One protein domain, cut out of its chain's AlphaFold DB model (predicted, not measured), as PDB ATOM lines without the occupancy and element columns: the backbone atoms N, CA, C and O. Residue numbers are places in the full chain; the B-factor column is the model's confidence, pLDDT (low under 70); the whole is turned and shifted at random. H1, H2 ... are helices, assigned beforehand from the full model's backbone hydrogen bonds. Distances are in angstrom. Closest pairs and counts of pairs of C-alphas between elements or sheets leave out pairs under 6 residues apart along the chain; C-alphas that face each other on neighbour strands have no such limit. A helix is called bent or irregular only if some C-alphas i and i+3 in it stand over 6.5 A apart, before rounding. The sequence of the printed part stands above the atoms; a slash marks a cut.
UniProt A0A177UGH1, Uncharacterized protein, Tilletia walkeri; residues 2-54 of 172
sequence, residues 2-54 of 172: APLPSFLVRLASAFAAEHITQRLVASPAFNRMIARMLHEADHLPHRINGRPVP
ATOM      1  N   ALA A   2      85.882  99.198  44.027       83.06
ATOM      2  CA  ALA A   2      85.521  99.487  45.415       83.06
ATOM      3  C   ALA A   2      83.993  99.356  45.592       83.06
ATOM      4  O   ALA A   2      83.261  99.790  44.699       83.06
ATOM      5  N   PRO A   3      83.499  98.746  46.684       88.75
ATOM      6  CA  PRO A   3      82.066  98.647  46.936       88.75
ATOM      7  C   PRO A   3      81.466 100.038  47.180       88.75
ATOM      8  O   PRO A   3      82.062 100.871  47.863       88.75
ATOM      9  N   LEU A   4      80.282 100.291  46.617       89.50
ATOM     10  CA  LEU A   4      79.553 101.542  46.828       89.50
ATOM     11  C   LEU A   4      79.138 101.677  48.309       89.50
ATOM     12  O   LEU A   4      78.672 100.697  48.896       89.50
ATOM     13  N   PRO A   5      79.250 102.874  48.916       95.25
ATOM     14  CA  PRO A   5      78.760 103.130  50.269       95.25
ATOM     15  C   PRO A   5      77.270 102.789  50.416       95.25
ATOM     16  O   PRO A   5      76.438 103.239  49.626       95.25
ATOM     17  N   SER A   6      76.911 102.045  51.465       92.12
ATOM     18  CA  SER A   6      75.532 101.590  51.717       92.12
ATOM     19  C   SER A   6      74.525 102.736  51.861       92.12
ATOM     20  O   SER A   6      73.374 102.599  51.447       92.12
ATOM     21  N   PHE A   7      74.955 103.889  52.386       94.81
ATOM     22  CA  PHE A   7      74.136 105.101  52.451       94.81
ATOM     23  C   PHE A   7      73.684 105.576  51.063       94.81
ATOM     24  O   PHE A   7      72.516 105.912  50.888       94.81
ATOM     25  N   LEU A   8      74.566 105.540  50.057       94.25
ATOM     26  CA  LEU A   8      74.213 105.956  48.696       94.25
ATOM     27  C   LEU A   8      73.208 104.997  48.061       94.25
ATOM     28  O   LEU A   8      72.295 105.441  47.373       94.25
ATOM     29  N   VAL A   9      73.332 103.695  48.336       94.81
ATOM     30  CA  VAL A   9      72.359 102.693  47.878       94.81
ATOM     31  C   VAL A   9      70.984 102.960  48.491       94.81
ATOM     32  O   VAL A   9      69.985 102.960  47.773       94.81
ATOM     33  N   ARG A  10      70.924 103.257  49.797       92.88
ATOM     34  CA  ARG A  10      69.668 103.618  50.471       92.88
ATOM     35  C   ARG A  10      69.066 104.893  49.887       92.88
ATOM     36  O   ARG A  10      67.893 104.880  49.528       92.88
ATOM     37  N   LEU A  11      69.865 105.947  49.720       96.06
ATOM     38  CA  LEU A  11      69.415 107.215  49.143       96.06
ATOM     39  C   LEU A  11      68.863 107.021  47.722       96.06
ATOM     40  O   LEU A  11      67.760 107.469  47.420       96.06
ATOM     41  N   ALA A  12      69.596 106.297  46.873       93.19
ATOM     42  CA  ALA A  12      69.176 106.000  45.509       93.19
ATOM     43  C   ALA A  12      67.875 105.187  45.478       93.19
ATOM     44  O   ALA A  12      66.982 105.491  44.691       93.19
ATOM     45  N   SER A  13      67.739 104.189  46.360       94.25
ATOM     46  CA  SER A  13      66.517 103.384  46.455       94.25
ATOM     47  C   SER A  13      65.308 104.200  46.915       94.25
ATOM     48  O   SER A  13      64.228 104.042  46.354       94.25
ATOM     49  N   ALA A  14      65.494 105.112  47.874       93.88
ATOM     50  CA  ALA A  14      64.433 105.982  48.366       93.88
ATOM     51  C   ALA A  14      63.959 106.944  47.270       93.88
ATOM     52  O   ALA A  14      62.762 107.045  47.015       93.88
ATOM     53  N   PHE A  15      64.899 107.571  46.558       95.19
ATOM     54  CA  PHE A  15      64.581 108.487  45.465       95.19
ATOM     55  C   PHE A  15      63.902 107.769  44.288       95.19
ATOM     56  O   PHE A  15      62.929 108.261  43.718       95.19
ATOM     57  N   ALA A  16      64.374 106.566  43.945       92.50
ATOM     58  CA  ALA A  16      63.744 105.741  42.922       92.50
ATOM     59  C   ALA A  16      62.315 105.342  43.319       92.50
ATOM     60  O   ALA A  16      61.407 105.437  42.494       92.50
ATOM     61  N   ALA A  17      62.105 104.938  44.574       94.38
ATOM     62  CA  ALA A  17      60.784 104.594  45.085       94.38
ATOM     63  C   ALA A  17      59.830 105.794  45.026       94.38
ATOM     64  O   ALA A  17      58.716 105.647  44.534       94.38
ATOM     65  N   GLU A  18      60.277 106.979  45.449       92.69
ATOM     66  CA  GLU A  18      59.480 108.207  45.390       92.69
ATOM     67  C   GLU A  18      59.087 108.566  43.953       92.69
ATOM     68  O   GLU A  18      57.930 108.865  43.660       92.69
ATOM     69  N   HIS A  19      60.022 108.479  43.013       93.69
ATOM     70  CA  HIS A  19      59.724 108.791  41.621       93.69
ATOM     71  C   HIS A  19      58.764 107.767  40.989       93.69
ATOM     72  O   HIS A  19      57.879 108.125  40.206       93.69
ATOM     73  N   ILE A  20      58.898 106.485  41.343       91.81
ATOM     74  CA  ILE A  20      57.967 105.439  40.905       91.81
ATOM     75  C   ILE A  20      56.574 105.698  41.479       91.81
ATOM     76  O   ILE A  20      55.600 105.644  40.729       91.81
ATOM     77  N   THR A  21      56.450 106.017  42.769       92.00
ATOM     78  CA  THR A  21      55.141 106.282  43.381       92.00
ATOM     79  C   THR A  21      54.491 107.525  42.793       92.00
ATOM     80  O   THR A  21      53.314 107.465  42.453       92.00
ATOM     81  N   GLN A  22      55.238 108.605  42.557       92.38
ATOM     82  CA  GLN A  22      54.717 109.795  41.874       92.38
ATOM     83  C   GLN A  22      54.170 109.457  40.479       92.38
ATOM     84  O   GLN A  22      53.061 109.864  40.132       92.38
ATOM     85  N   ARG A  23      54.899 108.653  39.692       90.94
ATOM     86  CA  ARG A  23      54.434 108.211  38.366       90.94
ATOM     87  C   ARG A  23      53.223 107.289  38.431       90.94
ATOM     88  O   ARG A  23      52.340 107.391  37.583       90.94
ATOM     89  N   LEU A  24      53.166 106.397  39.415       90.81
ATOM     90  CA  LEU A  24      52.021 105.509  39.612       90.81
ATOM     91  C   LEU A  24      50.778 106.290  40.038       90.81
ATOM     92  O   LEU A  24      49.709 106.060  39.489       90.81
ATOM     93  N   VAL A  25      50.915 107.259  40.943       89.38
ATOM     94  CA  VAL A  25      49.806 108.124  41.373       89.38
ATOM     95  C   VAL A  25      49.300 108.989  40.219       89.38
ATOM     96  O   VAL A  25      48.094 109.181  40.079       89.38
ATOM     97  N   ALA A  26      50.196 109.455  39.348       88.38
ATOM     98  CA  ALA A  26      49.818 110.155  38.125       88.38
ATOM     99  C   ALA A  26      49.169 109.235  37.073       88.38
ATOM    100  O   ALA A  26      48.536 109.733  36.145       88.38
ATOM    101  N   SER A  27      49.305 107.908  37.191       91.44
ATOM    102  CA  SER A  27      48.779 106.946  36.221       91.44
ATOM    103  C   SER A  27      47.281 106.695  36.429       91.44
ATOM    104  O   SER A  27      46.874 106.110  37.441       91.44
ATOM    105  N   PRO A  28      46.427 107.022  35.440       85.94
ATOM    106  CA  PRO A  28      45.001 106.740  35.540       85.94
ATOM    107  C   PRO A  28      44.705 105.230  35.613       85.94
ATOM    108  O   PRO A  28      43.790 104.788  36.304       85.94
ATOM    109  N   ALA A  29      45.496 104.395  34.939       85.88
ATOM    110  CA  ALA A  29      45.296 102.946  34.968       85.88
ATOM    111  C   ALA A  29      45.514 102.363  36.375       85.88
ATOM    112  O   ALA A  29      44.722 101.540  36.838       85.88
ATOM    113  N   PHE A  30      46.546 102.836  37.073       88.44
ATOM    114  CA  PHE A  30      46.842 102.413  38.439       88.44
ATOM    115  C   PHE A  30      45.735 102.833  39.410       88.44
ATOM    116  O   PHE A  30      45.236 102.009  40.176       88.44
ATOM    117  N   ASN A  31      45.266 104.077  39.308       88.06
ATOM    118  CA  ASN A  31      44.159 104.565  40.130       88.06
ATOM    119  C   ASN A  31      42.860 103.776  39.886       88.06
ATOM    120  O   ASN A  31      42.152 103.466  40.843       88.06
ATOM    121  N   ARG A  32      42.566 103.365  38.639       87.25
ATOM    122  CA  ARG A  32      41.429 102.466  38.343       87.25
ATOM    123  C   ARG A  32      41.575 101.113  39.032       87.25
ATOM    124  O   ARG A  32      40.596 100.599  39.570       87.25
ATOM    125  N   MET A  33      42.777 100.540  39.007       90.88
ATOM    126  CA  MET A  33      43.053  99.259  39.655       90.88
ATOM    127  C   MET A  33      42.846  99.355  41.167       90.88
ATOM    128  O   MET A  33      42.141  98.522  41.731       90.88
ATOM    129  N   ILE A  34      43.398 100.388  41.812       92.12
ATOM    130  CA  ILE A  34      43.218 100.614  43.252       92.12
ATOM    131  C   ILE A  34      41.745 100.810  43.585       92.12
ATOM    132  O   ILE A  34      41.247 100.177  44.507       92.12
ATOM    133  N   ALA A  35      41.044 101.664  42.839       90.81
ATOM    134  CA  ALA A  35      39.640 101.953  43.099       90.81
ATOM    135  C   ALA A  35      38.782 100.679  43.006       90.81
ATOM    136  O   ALA A  35      37.968 100.410  43.888       90.81
ATOM    137  N   ARG A  36      39.038  99.834  42.000       89.69
ATOM    138  CA  ARG A  36      38.393  98.525  41.872       89.69
ATOM    139  C   ARG A  36      38.746  97.585  43.023       89.69
ATOM    140  O   ARG A  36      37.861  96.934  43.564       89.69
ATOM    141  N   MET A  37      40.019  97.511  43.401       93.69
ATOM    142  CA  MET A  37      40.470  96.673  44.512       93.69
ATOM    143  C   MET A  37      39.815  97.101  45.830       93.69
ATOM    144  O   MET A  37      39.393  96.256  46.612       93.69
ATOM    145  N   LEU A  38      39.678  98.409  46.053       93.19
ATOM    146  CA  LEU A  38      39.024  98.960  47.232       93.19
ATOM    147  C   LEU A  38      37.530  98.616  47.262       93.19
ATOM    148  O   LEU A  38      37.031  98.201  48.301       93.19
ATOM    149  N   HIS A  39      36.836  98.703  46.125       93.38
ATOM    150  CA  HIS A  39      35.445  98.249  45.991       93.38
ATOM    151  C   HIS A  39      35.277  96.763  46.286       93.38
ATOM    152  O   HIS A  39      34.343  96.344  46.968       93.38
ATOM    153  N   GLU A  40      36.188  95.942  45.770       91.88
ATOM    154  CA  GLU A  40      36.176  94.504  46.022       91.88
ATOM    155  C   GLU A  40      36.443  94.189  47.500       91.88
ATOM    156  O   GLU A  40      35.789  93.300  48.047       91.88
ATOM    157  N   ALA A  41      37.328  94.942  48.158       94.44
ATOM    158  CA  ALA A  41      37.615  94.817  49.585       94.44
ATOM    159  C   ALA A  41      36.437  95.268  50.468       94.44
ATOM    160  O   ALA A  41      36.078  94.558  51.408       94.44
ATOM    161  N   ASP A  42      35.794  96.392  50.147       94.75
ATOM    162  CA  ASP A  42      34.633  96.914  50.885       94.75
ATOM    163  C   ASP A  42      33.439  95.946  50.832       94.75
ATOM    164  O   ASP A  42      32.724  95.705  51.808       94.75
ATOM    165  N   HIS A  43      33.268  95.283  49.690       93.19
ATOM    166  CA  HIS A  43      32.193  94.318  49.493       93.19
ATOM    167  C   HIS A  43      32.590  92.862  49.742       93.19
ATOM    168  O   HIS A  43      31.760  91.964  49.577       93.19
ATOM    169  N   LEU A  44      33.814  92.595  50.190       92.69
ATOM    170  CA  LEU A  44      34.282  91.243  50.492       92.69
ATOM    171  C   LEU A  44      33.416  90.558  51.570       92.69
ATOM    172  O   LEU A  44      32.957  89.438  51.326       92.69
ATOM    173  N   PRO A  45      33.054  91.223  52.690       92.62
ATOM    174  CA  PRO A  45      32.147  90.638  53.680       92.62
ATOM    175  C   PRO A  45      30.767  90.293  53.103       92.62
ATOM    176  O   PRO A  45      30.163  89.285  53.464       92.62
ATOM    177  N   HIS A  46      30.268  91.101  52.163       92.56
ATOM    178  CA  HIS A  46      28.982  90.864  51.505       92.56
ATOM    179  C   HIS A  46      29.029  89.623  50.607       92.56
ATOM    180  O   HIS A  46      28.095  88.820  50.637       92.56
ATOM    181  N   ARG A  47      30.138  89.421  49.882       88.62
ATOM    182  CA  ARG A  47      30.367  88.222  49.058       88.62
ATOM    183  C   ARG A  47      30.456  86.957  49.900       88.62
ATOM    184  O   ARG A  47      29.854  85.956  49.529       88.62
ATOM    185  N   ILE A  48      31.159  87.013  51.032       93.06
ATOM    186  CA  ILE A  48      31.282  85.874  51.960       93.06
ATOM    187  C   ILE A  48      29.902  85.455  52.484       93.06
ATOM    188  O   ILE A  48      29.612  84.270  52.592       93.06
ATOM    189  N   ASN A  49      29.018  86.425  52.724       94.44
ATOM    190  CA  ASN A  49      27.647  86.185  53.174       94.44
ATOM    191  C   ASN A  49      26.665  85.837  52.036       94.44
ATOM    192  O   ASN A  49      25.458  85.779  52.273       94.44
ATOM    193  N   GLY A  50      27.144  85.665  50.798       93.75
ATOM    194  CA  GLY A  50      26.313  85.348  49.631       93.75
ATOM    195  C   GLY A  50      25.388  86.481  49.173       93.75
ATOM    196  O   GLY A  50      24.451  86.237  48.415       93.75
ATOM    197  N   ARG A  51      25.609  87.721  49.625       91.50
ATOM    198  CA  ARG A  51      24.795  88.875  49.221       91.50
ATOM    199  C   ARG A  51      25.266  89.410  47.863       91.50
ATOM    200  O   ARG A  51      26.475  89.464  47.621       91.50
ATOM    201  N   PRO A  52      24.343  89.825  46.973       88.50
ATOM    202  CA  PRO A  52      24.718  90.398  45.688       88.50
ATOM    203  C   PRO A  52      25.479  91.711  45.901       88.50
ATOM    204  O   PRO A  52      25.068  92.558  46.694       88.50
ATOM    205  N   VAL A  53      26.594  91.868  45.189       88.50
ATOM    206  CA  VAL A  53      27.426  93.075  45.236       88.50
ATOM    207  C   VAL A  53      27.066  93.983  44.064       88.50
ATOM    208  O   VAL A  53      27.023  93.491  42.931       88.50
ATOM    209  N   PRO A  54      26.831  95.288  44.295       88.19
ATOM    210  CA  PRO A  54      26.597  96.240  43.219       88.19
ATOM    211  C   PRO A  54      27.730  96.226  42.178       88.19
ATOM    212  O   PRO A  54      28.908  96.090  42.540       88.19
TER     213      PRO A  54
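What this domain is: This is residues 2 to 54 of the 172 residues of an uncharacterized protein of Tilletia walkeri (UniProt A0A177UGH1). Two helices, H1 and then the shorter H2, meet near their ends at a corner and make a wide-open V, with the space between the two arms empty. At the far end of H2 sits the short helix H3, and after it the last residues, 49 to 54, fold back as a short tail. You have 53 printed residues before you, with three named helices in the order H1, H2, H3 and no named strand; the class is all helix. The whole is extended, with a radius of gyration of the C-alphas of 19.1 A, and its C-alphas span 61 by 23 by 11 A along their three main axes.

Where its parts are: Start at C-alpha 2, at (85.521, 99.487, 45.415), and go on to C-alpha 6 at (75.532, 101.590, 51.717), where H1 begins. H1 takes residues 6 to 26 and is the longest helix, 30.3 A from first to last C-alpha. One residue later, look at C-alpha 28 at (45.001, 106.740, 35.540): here H2 begins, and it takes residues 28 to 42 over 21.0 A. After one more residue comes H3, residues 44 to 48, which ends at C-alpha 48, at (31.282, 85.874, 51.960).

How they stand to each other: Look first at the place where H1 gives way to H2. The two helices touch only at the corner by their link, and only just, with 3 pairs of C-alphas within 8 A. H1 touches H2 with residues 24 to 25 alone, and H2 touches H1 with residues 30 to 31 alone. The closest C-alphas are those of Leu 24 and Phe 30, 6.1 A apart. Their lines stand at 85 degrees, about perpendicular, and their centres are 23.0 A apart. Farther along, H2 and H3 meet only through their link. H1 and H3 are apart. In H1, H2 and H3 every backbone O i to N i+4 pair is within hydrogen-bond range, and no helix is bent or irregular.

The domain as a whole: The two C-alphas farthest apart in the domain are those of Ala 2 and Arg 51, 61.8 A apart, while those of Ala 2 and Pro 54, the first and last printed, are 59.1 A apart. Residues 2 to 38 stand free; of these, 6 to 26 belong to H1 and 28 to 38 to H2. The links from H1 to H2 and from H2 to H3 are both tight, with one residue each. The printed part has no cut. The pLDDT column shows a mean of 91.6 for the printed part, and no printed residue is under 70.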